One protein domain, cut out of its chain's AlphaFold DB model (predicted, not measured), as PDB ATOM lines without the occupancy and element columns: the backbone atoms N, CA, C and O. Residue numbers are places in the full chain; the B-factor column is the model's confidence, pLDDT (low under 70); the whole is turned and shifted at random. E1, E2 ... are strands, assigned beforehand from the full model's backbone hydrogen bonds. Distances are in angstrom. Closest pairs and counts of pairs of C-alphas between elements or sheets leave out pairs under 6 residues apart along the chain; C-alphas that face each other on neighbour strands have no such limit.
ATOM      1  N   GLU A  24     -13.059 -47.052 110.089       77.12
ATOM      2  CA  GLU A  24     -13.659 -45.758 109.772       77.12
ATOM      3  C   GLU A  24     -12.545 -44.799 109.308       77.12
ATOM      4  O   GLU A  24     -11.379 -45.006 109.643       77.12
ATOM      5  N   ALA A  25     -12.874 -43.778 108.516       85.12
ATOM      6  CA  ALA A  25     -11.967 -42.751 108.003       85.12
ATOM      7  C   ALA A  25     -12.724 -41.451 107.702       85.12
ATOM      8  O   ALA A  25     -13.950 -41.439 107.609       85.12
ATOM      9  N   LEU A  26     -11.996 -40.352 107.515       82.94
ATOM     10  CA  LEU A  26     -12.510 -39.117 106.929       82.94
ATOM     11  C   LEU A  26     -12.044 -39.030 105.478       82.94
ATOM     12  O   LEU A  26     -10.844 -38.929 105.197       82.94
ATOM     13  N   CYS A  27     -13.002 -39.064 104.557       89.44
ATOM     14  CA  CYS A  27     -12.746 -38.975 103.131       89.44
ATOM     15  C   CYS A  27     -13.102 -37.598 102.583       89.44
ATOM     16  O   CYS A  27     -14.059 -36.955 103.009       89.44
ATOM     17  N   GLU A  28     -12.350 -37.191 101.570       90.69
ATOM     18  CA  GLU A  28     -12.624 -36.033 100.734       90.69
ATOM     19  C   GLU A  28     -12.361 -36.421  99.278       90.69
ATOM     20  O   GLU A  28     -11.252 -36.822  98.924       90.69
ATOM     21  N   ILE A  29     -13.389 -36.319  98.440       94.31
ATOM     22  CA  ILE A  29     -13.341 -36.688  97.032       94.31
ATOM     23  C   ILE A  29     -13.839 -35.514  96.205       94.31
ATOM     24  O   ILE A  29     -14.966 -35.060  96.380       94.31
ATOM     25  N   THR A  30     -13.025 -35.066  95.260       90.31
ATOM     26  CA  THR A  30     -13.443 -34.130  94.214       90.31
ATOM     27  C   THR A  30     -13.394 -34.868  92.887       90.31
ATOM     28  O   THR A  30     -12.344 -35.411  92.553       90.31
ATOM     29  N   ALA A  31     -14.491 -34.911  92.135       90.06
ATOM     30  CA  ALA A  31     -14.558 -35.534  90.811       90.06
ATOM     31  C   ALA A  31     -15.699 -34.925  89.987       90.06
ATOM     32  O   ALA A  31     -16.759 -34.633  90.529       90.06
ATOM     33  N   LYS A  32     -15.507 -34.754  88.670       83.50
ATOM     34  CA  LYS A  32     -16.541 -34.231  87.743       83.50
ATOM     35  C   LYS A  32     -17.175 -32.895  88.180       83.50
ATOM     36  O   LYS A  32     -18.344 -32.640  87.910       83.50
ATOM     37  N   GLY A  33     -16.405 -32.043  88.860       78.19
ATOM     38  CA  GLY A  33     -16.878 -30.753  89.380       78.19
ATOM     39  C   GLY A  33     -17.697 -30.836  90.672       78.19
ATOM     40  O   GLY A  33     -18.103 -29.801  91.189       78.19
ATOM     41  N   GLU A  34     -17.900 -32.033  91.221       80.56
ATOM     42  CA  GLU A  34     -18.558 -32.256  92.505       80.56
ATOM     43  C   GLU A  34     -17.521 -32.571  93.589       80.56
ATOM     44  O   GLU A  34     -16.499 -33.214  93.330       80.56
ATOM     45  N   ARG A  35     -17.796 -32.121  94.816       86.44
ATOM     46  CA  ARG A  35     -17.006 -32.432  96.005       86.44
ATOM     47  C   ARG A  35     -17.880 -33.134  97.038       86.44
ATOM     48  O   ARG A  35     -18.946 -32.641  97.384       86.44
ATOM     49  N   VAL A  36     -17.372 -34.243  97.562       84.50
ATOM     50  CA  VAL A  36     -18.002 -35.067  98.591       84.50
ATOM     51  C   VAL A  36     -17.009 -35.267  99.733       84.50
ATOM     52  O   VAL A  36     -15.913 -35.778  99.508       84.50
ATOM     53  N   ASP A  37     -17.377 -34.894 100.958       84.56
ATOM     54  CA  ASP A  37     -16.533 -35.078 102.143       84.56
ATOM     55  C   ASP A  37     -17.313 -35.546 103.374       84.56
ATOM     56  O   ASP A  37     -18.500 -35.264 103.520       84.56
ATOM     57  N   GLY A  38     -16.653 -36.314 104.244       77.19
ATOM     58  CA  GLY A  38     -17.210 -36.810 105.505       77.19
ATOM     59  C   GLY A  38     -16.726 -38.217 105.874       77.19
ATOM     60  O   GLY A  38     -15.788 -38.725 105.254       77.19
ATOM     61  N   PRO A  39     -17.357 -38.854 106.876       81.62
ATOM     62  CA  PRO A  39     -17.011 -40.206 107.291       81.62
ATOM     63  C   PRO A  39     -17.153 -41.213 106.149       81.62
ATOM     64  O   PRO A  39     -18.121 -41.190 105.379       81.62
ATOM     65  N   CYS A  40     -16.188 -42.111 106.048       88.81
ATOM     66  CA  CYS A  40     -16.169 -43.190 105.081       88.81
ATOM     67  C   CYS A  40     -15.646 -44.471 105.723       88.81
ATOM     68  O   CYS A  40     -14.833 -44.454 106.645       88.81
ATOM     69  N   ARG A  41     -16.082 -45.607 105.190       93.25
ATOM     70  CA  ARG A  41     -15.451 -46.896 105.450       93.25
ATOM     71  C   ARG A  41     -14.194 -46.990 104.603       93.25
ATOM     72  O   ARG A  41     -14.268 -46.819 103.390       93.25
ATOM     73  N   PHE A  42     -13.078 -47.304 105.237       92.75
ATOM     74  CA  PHE A  42     -11.778 -47.533 104.631       92.75
ATOM     75  C   PHE A  42     -11.370 -48.993 104.806       92.75
ATOM     76  O   PHE A  42     -11.338 -49.527 105.911       92.75
ATOM     77  N   SER A  43     -11.017 -49.657 103.715       91.00
ATOM     78  CA  SER A  43     -10.495 -51.021 103.751       91.00
ATOM     79  C   SER A  43      -9.093 -51.038 103.169       91.00
ATOM     80  O   SER A  43      -8.906 -50.918 101.959       91.00
ATOM     81  N   ALA A  44      -8.094 -51.185 104.038       89.62
ATOM     82  CA  ALA A  44      -6.715 -51.341 103.607       89.62
ATOM     83  C   ALA A  44      -6.534 -52.661 102.845       89.62
ATOM     84  O   ALA A  44      -7.036 -53.721 103.234       89.62
ATOM     85  N   ARG A  45      -5.756 -52.599 101.767       91.31
ATOM     86  CA  ARG A  45      -5.320 -53.740 100.966       91.31
ATOM     87  C   ARG A  45      -3.793 -53.773 100.883       91.31
ATOM     88  O   ARG A  45      -3.076 -52.872 101.320       91.31
ATOM     89  N   ARG A  46      -3.270 -54.872 100.334       85.88
ATOM     90  CA  ARG A  46      -1.824 -55.105 100.213       85.88
ATOM     91  C   ARG A  46      -1.138 -53.967  99.439       85.88
ATOM     92  O   ARG A  46      -1.675 -53.452  98.459       85.88
ATOM     93  N   GLY A  47       0.074 -53.613  99.868       83.06
ATOM     94  CA  GLY A  47       0.929 -52.651  99.162       83.06
ATOM     95  C   GLY A  47       0.491 -51.189  99.296       83.06
ATOM     96  O   GLY A  47       0.892 -50.369  98.481       83.06
ATOM     97  N   GLY A  48      -0.340 -50.860 100.291       84.25
ATOM     98  CA  GLY A  48      -0.880 -49.507 100.467       84.25
ATOM     99  C   GLY A  48      -2.048 -49.179  99.532       84.25
ATOM    100  O   GLY A  48      -2.483 -48.030  99.492       84.25
ATOM    101  N   SER A  49      -2.544 -50.178  98.797       92.00
ATOM    102  CA  SER A  49      -3.820 -50.119  98.079       92.00
ATOM    103  C   SER A  49      -4.974 -50.067  99.076       92.00
ATOM    104  O   SER A  49      -4.824 -50.513 100.214       92.00
ATOM    105  N   PHE A  50      -6.130 -49.556  98.673       95.31
ATOM    106  CA  PHE A  50      -7.288 -49.468  99.559       95.31
ATOM    107  C   PHE A  50      -8.606 -49.361  98.795       95.31
ATOM    108  O   PHE A  50      -8.620 -49.159  97.578       95.31
ATOM    109  N   ASP A  51      -9.704 -49.492  99.531       95.94
ATOM    110  CA  ASP A  51     -11.064 -49.204  99.087       95.94
ATOM    111  C   ASP A  51     -11.728 -48.212 100.045       95.94
ATOM    112  O   ASP A  51     -11.471 -48.247 101.251       95.94
ATOM    113  N   ILE A  52     -12.587 -47.343  99.510       96.19
ATOM    114  CA  ILE A  52     -13.411 -46.413 100.285       96.19
ATOM    115  C   ILE A  52     -14.871 -46.423  99.836       96.19
ATOM    116  O   ILE A  52     -15.177 -46.588  98.654       96.19
ATOM    117  N   ALA A  53     -15.771 -46.201 100.789       95.12
ATOM    118  CA  ALA A  53     -17.188 -45.939 100.551       95.12
ATOM    119  C   ALA A  53     -17.716 -44.971 101.613       95.12
ATOM    120  O   ALA A  53     -17.387 -45.130 102.788       95.12
ATOM    121  N   MET A  54     -18.535 -43.990 101.231       92.56
ATOM    122  CA  MET A  54     -19.116 -43.056 102.202       92.56
ATOM    123  C   MET A  54     -20.044 -43.798 103.170       92.56
ATOM    124  O   MET A  54     -20.773 -44.709 102.767       92.56
ATOM    125  N   THR A  55     -20.008 -43.430 104.451       87.19
ATOM    126  CA  THR A  55     -20.803 -44.115 105.485       87.19
ATOM    127  C   THR A  55     -22.304 -43.873 105.309       87.19
ATOM    128  O   THR A  55     -23.096 -44.756 105.614       87.19
ATOM    129  N   ASP A  56     -22.688 -42.724 104.751       86.06
ATOM    130  CA  ASP A  56     -24.068 -42.351 104.413       86.06
ATOM    131  C   ASP A  56     -24.500 -42.785 102.999       86.06
ATOM    132  O   ASP A  56     -25.508 -42.311 102.483       86.06
ATOM    133  N   GLU A  57     -23.727 -43.673 102.365       87.56
ATOM    134  CA  GLU A  57     -24.033 -44.322 101.080       87.56
ATOM    135  C   GLU A  57     -24.157 -43.387  99.865       87.56
ATOM    136  O   GLU A  57     -24.468 -43.838  98.757       87.56
ATOM    137  N   ARG A  58     -23.849 -42.094 100.017       91.06
ATOM    138  CA  ARG A  58     -23.836 -41.157  98.891       91.06
ATOM    139  C   ARG A  58     -22.748 -41.510  97.877       91.06
ATOM    140  O   ARG A  58     -21.671 -42.006  98.218       91.06
ATOM    141  N   THR A  59     -23.014 -41.204  96.609       91.69
ATOM    142  CA  THR A  59     -22.068 -41.472  95.525       91.69
ATOM    143  C   THR A  59     -20.939 -40.450  95.474       91.69
ATOM    144  O   THR A  59     -21.152 -39.265  95.695       91.69
ATOM    145  N   MET A  60     -19.752 -40.898  95.081       92.38
ATOM    146  CA  MET A  60     -18.555 -40.096  94.840       92.38
ATOM    147  C   MET A  60     -18.299 -40.061  93.329       92.38
ATOM    148  O   MET A  60     -17.875 -41.064  92.753       92.38
ATOM    149  N   GLY A  61     -18.624 -38.961  92.643       87.06
ATOM    150  CA  GLY A  61     -18.448 -38.858  91.182       87.06
ATOM    151  C   GLY A  61     -19.244 -39.900  90.371       87.06
ATOM    152  O   GLY A  61     -18.831 -40.306  89.274       87.06
ATOM    153  N   GLY A  62     -20.374 -40.363  90.922       89.62
ATOM    154  CA  GLY A  62     -21.222 -41.428  90.373       89.62
ATOM    155  C   GLY A  62     -20.839 -42.858  90.785       89.62
ATOM    156  O   GLY A  62     -21.430 -43.808  90.273       89.62
ATOM    157  N   ALA A  63     -19.866 -43.032  91.685       94.31
ATOM    158  CA  ALA A  63     -19.479 -44.330  92.236       94.31
ATOM    159  C   ALA A  63     -19.952 -44.505  93.692       94.31
ATOM    160  O   ALA A  63     -19.848 -43.581  94.489       94.31
ATOM    161  N   THR A  64     -20.447 -45.683  94.062       95.00
ATOM    162  CA  THR A  64     -20.787 -46.060  95.447       95.00
ATOM    163  C   THR A  64     -19.559 -46.487  96.251       95.00
ATOM    164  O   THR A  64     -19.538 -46.358  97.473       95.00
ATOM    165  N   SER A  65     -18.510 -46.958  95.574       95.62
ATOM    166  CA  SER A  65     -17.200 -47.214  96.170       95.62
ATOM    167  C   SER A  65     -16.070 -46.883  95.203       95.62
ATOM    168  O   SER A  65     -16.237 -46.959  93.981       95.62
ATOM    169  N   LEU A  66     -14.917 -46.517  95.757       97.19
ATOM    170  CA  LEU A  66     -13.684 -46.272  95.014       97.19
ATOM    171  C   LEU A  66     -12.595 -47.227  95.499       97.19
ATOM    172  O   LEU A  66     -12.416 -47.412  96.698       97.19
ATOM    173  N   SER A  67     -11.849 -47.785  94.558       97.00
ATOM    174  CA  SER A  67     -10.684 -48.635  94.785       97.00
ATOM    175  C   SER A  67      -9.451 -47.927  94.242       97.00
ATOM    176  O   SER A  67      -9.448 -47.517  93.080       97.00
ATOM    177  N   LEU A  68      -8.401 -47.826  95.055       97.75
ATOM    178  CA  LEU A  68      -7.079 -47.381  94.630       97.75
ATOM    179  C   LEU A  68      -6.095 -48.541  94.727       97.75
ATOM    180  O   LEU A  68      -5.873 -49.089  95.807       97.75
ATOM    181  N   ASP A  69      -5.485 -48.896  93.603       97.12
ATOM    182  CA  ASP A  69      -4.443 -49.914  93.515       97.12
ATOM    183  C   ASP A  69      -3.087 -49.248  93.342       97.12
ATOM    184  O   ASP A  69      -2.860 -48.559  92.355       97.12
ATOM    185  N   VAL A  70      -2.173 -49.443  94.288       95.81
ATOM    186  CA  VAL A  70      -0.809 -48.921  94.169       95.81
ATOM    187  C   VAL A  70      -0.043 -49.781  93.168       95.81
ATOM    188  O   VAL A  70       0.193 -50.965  93.406       95.81
ATOM    189  N   VAL A  71       0.359 -49.173  92.051       95.12
ATOM    190  CA  VAL A  71       1.084 -49.842  90.953       95.12
ATOM    191  C   VAL A  71       2.584 -49.538  90.970       95.12
ATOM    192  O   VAL A  71       3.365 -50.206  90.301       95.12
ATOM    193  N   GLY A  72       3.006 -48.552  91.763       88.94
ATOM    194  CA  GLY A  72       4.408 -48.205  91.959       88.94
ATOM    195  C   GLY A  72       4.594 -47.120  93.021       88.94
ATOM    196  O   GLY A  72       3.615 -46.617  93.579       88.94
ATOM    197  N   PRO A  73       5.841 -46.725  93.324       87.81
ATOM    198  CA  PRO A  73       6.119 -45.692  94.317       87.81
ATOM    199  C   PRO A  73       5.376 -44.383  94.015       87.81
ATOM    200  O   PRO A  73       5.663 -43.693  93.042       87.81
ATOM    201  N   GLY A  74       4.395 -44.045  94.859       88.75
ATOM    202  CA  GLY A  74       3.581 -42.835  94.708       88.75
ATOM    203  C   GLY A  74       2.635 -42.830  93.502       88.75
ATOM    204  O   GLY A  74       2.075 -41.778  93.205       88.75
ATOM    205  N   MET A  75       2.438 -43.968  92.832       94.94
ATOM    206  CA  MET A  75       1.560 -44.116  91.669       94.94
ATOM    207  C   MET A  75       0.507 -45.189  91.932       94.94
ATOM    208  O   MET A  75       0.812 -46.258  92.463       94.94
ATOM    209  N   GLY A  76      -0.730 -44.902  91.551       96.62
ATOM    210  CA  GLY A  76      -1.840 -45.825  91.691       96.62
ATOM    211  C   GLY A  76      -2.840 -45.709  90.553       96.62
ATOM    212  O   GLY A  76      -2.817 -44.750  89.788       96.62
ATOM    213  N   GLU A  77      -3.723 -46.687  90.454       97.62
ATOM    214  CA  GLU A  77      -4.834 -46.716  89.516       97.62
ATOM    215  C   GLU A  77      -6.153 -46.705  90.288       97.62
ATOM    216  O   GLU A  77      -6.330 -47.465  91.240       97.62
ATOM    217  N   VAL A  78      -7.074 -45.829  89.884       97.75
ATOM    218  CA  VAL A  78      -8.364 -45.635  90.542       97.75
ATOM    219  C   VAL A  78      -9.491 -46.214  89.701       97.75
ATOM    220  O   VAL A  78      -9.606 -45.982  88.491       97.75
ATOM    221  N   ARG A  79     -10.353 -46.972  90.373       96.75
ATOM    222  CA  ARG A  79     -11.539 -47.614  89.808       96.75
ATOM    223  C   ARG A  79     -12.735 -47.320  90.706       96.75
ATOM    224  O   ARG A  79     -12.597 -47.309  91.921       96.75
ATOM    225  N   GLY A  80     -13.900 -47.097  90.118       95.25
ATOM    226  CA  GLY A  80     -15.152 -46.898  90.843       95.25
ATOM    227  C   GLY A  80     -16.152 -48.011  90.561       95.25
ATOM    228  O   GLY A  80     -16.179 -48.567  89.463       95.25
ATOM    229  N   LEU A  81     -16.998 -48.322  91.535       95.38
ATOM    230  CA  LEU A  81     -18.175 -49.165  91.344       95.38
ATOM    231  C   LEU A  81     -19.414 -48.274  91.275       95.38
ATOM    232  O   LEU A  81     -19.632 -47.467  92.166       95.38
ATOM    233  N   THR A  82     -20.213 -48.386  90.220       92.38
ATOM    234  CA  THR A  82     -21.472 -47.627  90.093       92.38
ATOM    235  C   THR A  82     -22.606 -48.281  90.896       92.38
ATOM    236  O   THR A  82     -22.518 -49.475  91.201       92.38
ATOM    237  N   PRO A  83     -23.717 -47.565  91.165       90.31
ATOM    238  CA  PRO A  83     -24.908 -48.154  91.785       90.31
ATOM    239  C   PRO A  83     -25.463 -49.387  91.051       90.31
ATOM    240  O   PRO A  83     -26.065 -50.255  91.671       90.31
ATOM    241  N   PHE A  84     -25.222 -49.500  89.739       90.44
ATOM    242  CA  PHE A  84     -25.660 -50.629  88.908       90.44
ATOM    243  C   PHE A  84     -24.668 -51.806  88.890       90.44
ATOM    244  O   PHE A  84     -24.796 -52.712  88.070       90.44
ATOM    245  N   GLY A  85     -23.628 -51.780  89.730       88.38
ATOM    246  CA  GLY A  85     -22.598 -52.821  89.780       88.38
ATOM    247  C   GLY A  85     -21.585 -52.773  88.629       88.38
ATOM    248  O   GLY A  85     -20.703 -53.628  88.544       88.38
ATOM    249  N   VAL A  86     -21.659 -51.766  87.753       91.12
ATOM    250  CA  VAL A  86     -20.691 -51.574  86.664       91.12
ATOM    251  C   VAL A  86     -19.397 -50.996  87.233       91.12
ATOM    252  O   VAL A  86     -19.432 -49.992  87.951       91.12
ATOM    253  N   ARG A  87     -18.255 -51.605  86.892       90.81
ATOM    254  CA  ARG A  87     -16.922 -51.086  87.227       90.81
ATOM    255  C   ARG A  87     -16.507 -50.033  86.205       90.81
ATOM    256  O   ARG A  87     -16.451 -50.315  85.013       90.81
ATOM    257  N   SER A  88     -16.190 -48.838  86.684       89.44
ATOM    258  CA  SER A  88     -15.684 -47.723  85.889       89.44
ATOM    259  C   SER A  88     -14.209 -47.484  86.194       89.44
ATOM    260  O   SER A  88     -13.791 -47.519  87.351       89.44
ATOM    261  N   ARG A  89     -13.405 -47.237  85.161       93.56
ATOM    262  CA  ARG A  89     -11.993 -46.873  85.303       93.56
ATOM    263  C   ARG A  89     -11.886 -45.352  85.353       93.56
ATOM    264  O   ARG A  89     -12.298 -44.696  84.404       93.56
ATOM    265  N   TRP A  90     -11.344 -44.812  86.440       93.62
ATOM    266  CA  TRP A  90     -11.096 -43.370  86.576       93.62
ATOM    267  C   TRP A  90      -9.697 -43.004  86.078       93.62
ATOM    268  O   TRP A  90      -9.503 -41.936  85.511       93.62
ATOM    269  N   GLY A  91      -8.740 -43.928  86.201       94.94
ATOM    270  CA  GLY A  91      -7.411 -43.803  85.609       94.94
ATOM    271  C   GLY A  91      -6.306 -43.665  86.647       94.94
ATOM    272  O   GLY A  91      -6.475 -44.022  87.812       94.94
ATOM    273  N   GLU A  92      -5.147 -43.200  86.198       96.88
ATOM    274  CA  GLU A  92      -3.956 -43.081  87.033       96.88
ATOM    275  C   GLU A  92      -4.072 -41.924  88.030       96.88
ATOM    276  O   GLU A  92      -4.635 -40.868  87.741       96.88
ATOM    277  N   ALA A  93      -3.495 -42.124  89.210       96.94
ATOM    278  CA  ALA A  93      -3.397 -41.133  90.261       96.94
ATOM    279  C   ALA A  93      -1.984 -41.108  90.843       96.94
ATOM    280  O   ALA A  93      -1.359 -42.143  91.087       96.94
ATOM    281  N   ARG A  94      -1.497 -39.904  91.138       95.19
ATOM    282  CA  ARG A  94      -0.224 -39.691  91.823       95.19
ATOM    283  C   ARG A  94      -0.472 -39.262  93.261       95.19
ATOM    284  O   ARG A  94      -1.245 -38.334  93.508       95.19
ATOM    285  N   ARG A  95       0.215 -39.895  94.211       91.75
ATOM    286  CA  ARG A  95       0.207 -39.459  95.610       91.75
ATOM    287  C   ARG A  95       0.838 -38.074  95.695       91.75
ATOM    288  O   ARG A  95       1.938 -37.853  95.182       91.75
ATOM    289  N   MET A  96       0.149 -37.139  96.335       80.69
ATOM    290  CA  MET A  96       0.632 -35.770  96.454       80.69
ATOM    291  C   MET A  96       1.823 -35.695  97.418       80.69
ATOM    292  O   MET A  96       1.921 -36.453  98.385       80.69
ATOM    293  N   ALA A  97       2.767 -34.797  97.129       69.38
ATOM    294  CA  ALA A  97       3.922 -34.572  97.997       69.38
ATOM    295  C   ALA A  97       3.540 -33.723  99.216       69.38
ATOM    296  O   ALA A  97       3.999 -34.003 100.315       69.38
ATOM    297  N   GLN A  98       2.677 -32.725  99.002       59.62
ATOM    298  CA  GLN A  98       2.240 -31.755 100.009       59.62
ATOM    299  C   GLN A  98       1.170 -32.300 100.960       59.62
ATOM    300  O   GLN A  98       1.014 -31.780 102.054       59.62
ATOM    301  N   ASP A  99       0.422 -33.321 100.539       73.44
ATOM    302  CA  ASP A  99      -0.539 -34.018 101.393       73.44
ATOM    303  C   ASP A  99      -0.502 -35.507 101.055       73.44
ATOM    304  O   ASP A  99      -1.017 -35.959 100.029       73.44
ATOM    305  N   ARG A 100       0.148 -36.291 101.917       81.50
ATOM    306  CA  ARG A 100       0.335 -37.724 101.684       81.50
ATOM    307  C   ARG A 100      -0.968 -38.500 101.844       81.50
ATOM    308  O   ARG A 100      -1.008 -39.626 101.356       81.50
ATOM    309  N   ALA A 101      -2.012 -37.943 102.455       85.00
ATOM    310  CA  ALA A 101      -3.334 -38.562 102.495       85.00
ATOM    311  C   ALA A 101      -4.047 -38.498 101.132       85.00
ATOM    312  O   ALA A 101      -4.994 -39.251 100.908       85.00
ATOM    313  N   CYS A 102      -3.582 -37.633 100.223       89.06
ATOM    314  CA  CYS A 102      -4.237 -37.342  98.956       89.06
ATOM    315  C   CYS A 102      -3.569 -37.994  97.736       89.06
ATOM    316  O   CYS A 102      -2.343 -38.039  97.580       89.06
ATOM    317  N   TRP A 103      -4.418 -38.417  96.807       95.81
ATOM    318  CA  TRP A 103      -4.089 -38.943  95.491       95.81
ATOM    319  C   TRP A 103      -4.793 -38.111  94.427       95.81
ATOM    320  O   TRP A 103      -6.001 -37.897  94.501       95.81
ATOM    321  N   ARG A 104      -4.039 -37.643  93.433       96.69
ATOM    322  CA  ARG A 104      -4.537 -36.766  92.371       96.69
ATOM    323  C   ARG A 104      -4.460 -37.459  91.019       96.69
ATOM    324  O   ARG A 104      -3.364 -37.833  90.601       96.69
ATOM    325  N   GLY A 105      -5.605 -37.587  90.358       92.88
ATOM    326  CA  GLY A 105      -5.710 -37.933  88.943       92.88
ATOM    327  C   GLY A 105      -5.885 -36.690  88.071       92.88
ATOM    328  O   GLY A 105      -5.705 -35.562  88.532       92.88
ATOM    329  N   THR A 106      -6.241 -36.899  86.807       92.25
ATOM    330  CA  THR A 106      -6.424 -35.817  85.824       92.25
ATOM    331  C   THR A 106      -7.609 -34.911  86.169       92.25
ATOM    332  O   THR A 106      -7.498 -33.691  86.091       92.25
ATOM    333  N   ASP A 107      -8.730 -35.504  86.575       90.31
ATOM    334  CA  ASP A 107     -10.020 -34.844  86.809       90.31
ATOM    335  C   ASP A 107     -10.627 -35.186  88.182       90.31
ATOM    336  O   ASP A 107     -11.788 -34.869  88.461       90.31
ATOM    337  N   PHE A 108      -9.836 -35.813  89.059       94.56
ATOM    338  CA  PHE A 108     -10.253 -36.158  90.411       94.56
ATOM    339  C   PHE A 108      -9.138 -36.005  91.451       94.56
ATOM    340  O   PHE A 108      -7.940 -36.029  91.155       94.56
ATOM    341  N   THR A 109      -9.532 -35.877  92.714       93.81
ATOM    342  CA  THR A 109      -8.648 -35.984  93.880       93.81
ATOM    343  C   THR A 109      -9.356 -36.780  94.970       93.81
ATOM    344  O   THR A 109     -10.539 -36.563  95.209       93.81
ATOM    345  N   ILE A 110      -8.637 -37.704  95.607       95.75
ATOM    346  CA  ILE A 110      -9.128 -38.557  96.697       95.75
ATOM    347  C   ILE A 110      -8.182 -38.396  97.878       95.75
ATOM    348  O   ILE A 110      -7.003 -38.721  97.761       95.75
ATOM    349  N   CYS A 111      -8.695 -37.945  99.013       91.94
ATOM    350  CA  CYS A 111      -7.967 -37.868 100.269       91.94
ATOM    351  C   CYS A 111      -8.637 -38.766 101.303       91.94
ATOM    352  O   CYS A 111      -9.853 -38.709 101.472       91.94
ATOM    353  N   VAL A 112      -7.840 -39.575 101.998       92.31
ATOM    354  CA  VAL A 112      -8.327 -40.475 103.050       92.31
ATOM    355  C   VAL A 112      -7.477 -40.285 104.292       92.31
ATOM    356  O   VAL A 112      -6.260 -40.460 104.246       92.31
ATOM    357  N   ARG A 113      -8.119 -39.915 105.395       85.31
ATOM    358  CA  ARG A 113      -7.475 -39.643 106.682       85.31
ATOM    359  C   ARG A 113      -8.077 -40.561 107.735       85.31
ATOM    360  O   ARG A 113      -9.243 -40.933 107.616       85.31
ATOM    361  N   ALA A 114      -7.298 -40.941 108.742       70.38
ATOM    362  CA  ALA A 114      -7.874 -41.612 109.898       70.38
ATOM    363  C   ALA A 114      -8.955 -40.698 110.522       70.38
ATOM    364  O   ALA A 114      -8.831 -39.473 110.446       70.38
TER     365      ALA A 114
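What this domain is: This is residues 24 to 114 of the 271 residues of an uncharacterized protein of Paracoccus salipaludis (UniProt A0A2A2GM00). A closed barrel of eight strands makes the whole body, each strand following the next round the ring from E1 to E8, with E8 coming back beside E1 to close it. E2 bends sharply, and with it the ring turns from the E1 and E8 side to the side of E3, E4 and E5. The printed part has 91 residues and no named helix; it is all strand and antiparallel throughout, a meander, each strand the antiparallel neighbour of the one before. It is compact, with a radius of gyration of the C-alphas of 11.7 A, and rounded, spanning 32 by 27 by 25 A.

How they stand to each other: Start where the barrel closes: E8, residues 108 to 113, is antiparallel to E1, residues 24 to 31, at 166 degrees, with N 28 and O 111 2.9 A apart. On the other side of E1 lies E2, residues 34 to 44, in a hairpin with N 27 and O 38 at 2.9 A. E2 bends by 80 degrees at residue 39; look past it for E3, residues 50 to 54, where N 41 and O 53 are 2.8 A apart. Next comes E4, residues 65 to 72, with N 52 and O 66 at 2.8 A, then E5, residues 75 to 81, with N 67 and O 79 at 2.8 A. E6, residues 87 to 95, bends by 55 degrees at residue 92; its pairing is staggered, with E5 over residues 87 to 94, where N 78 and O 91 are 2.8 A apart, and with E7, residues 102 to 104, over 94 to 95, where N 94 and O 104 are 2.8 A apart. E7 and E8 form a hairpin, N 103 and O 110 at 2.8 A. E1 and E5 are apart.

Where its parts are: Find C-alpha 24 at (-13.659, -45.758, 109.772); from there E1 runs 21.6 A. E2 is 25.1 A long, E4 22.0 A and E6 22.3 A. E8 ends at C-alpha 113, (-7.475, -39.643, 106.682).

The domain as a whole: The C-alphas of Phe 84 and Gln 98 are the two farthest apart, 35.5 A. The printed part has no cut, and no link is long. Look at residues 97 to 98 for pLDDT under 70; the mean of the printed part is 89.8.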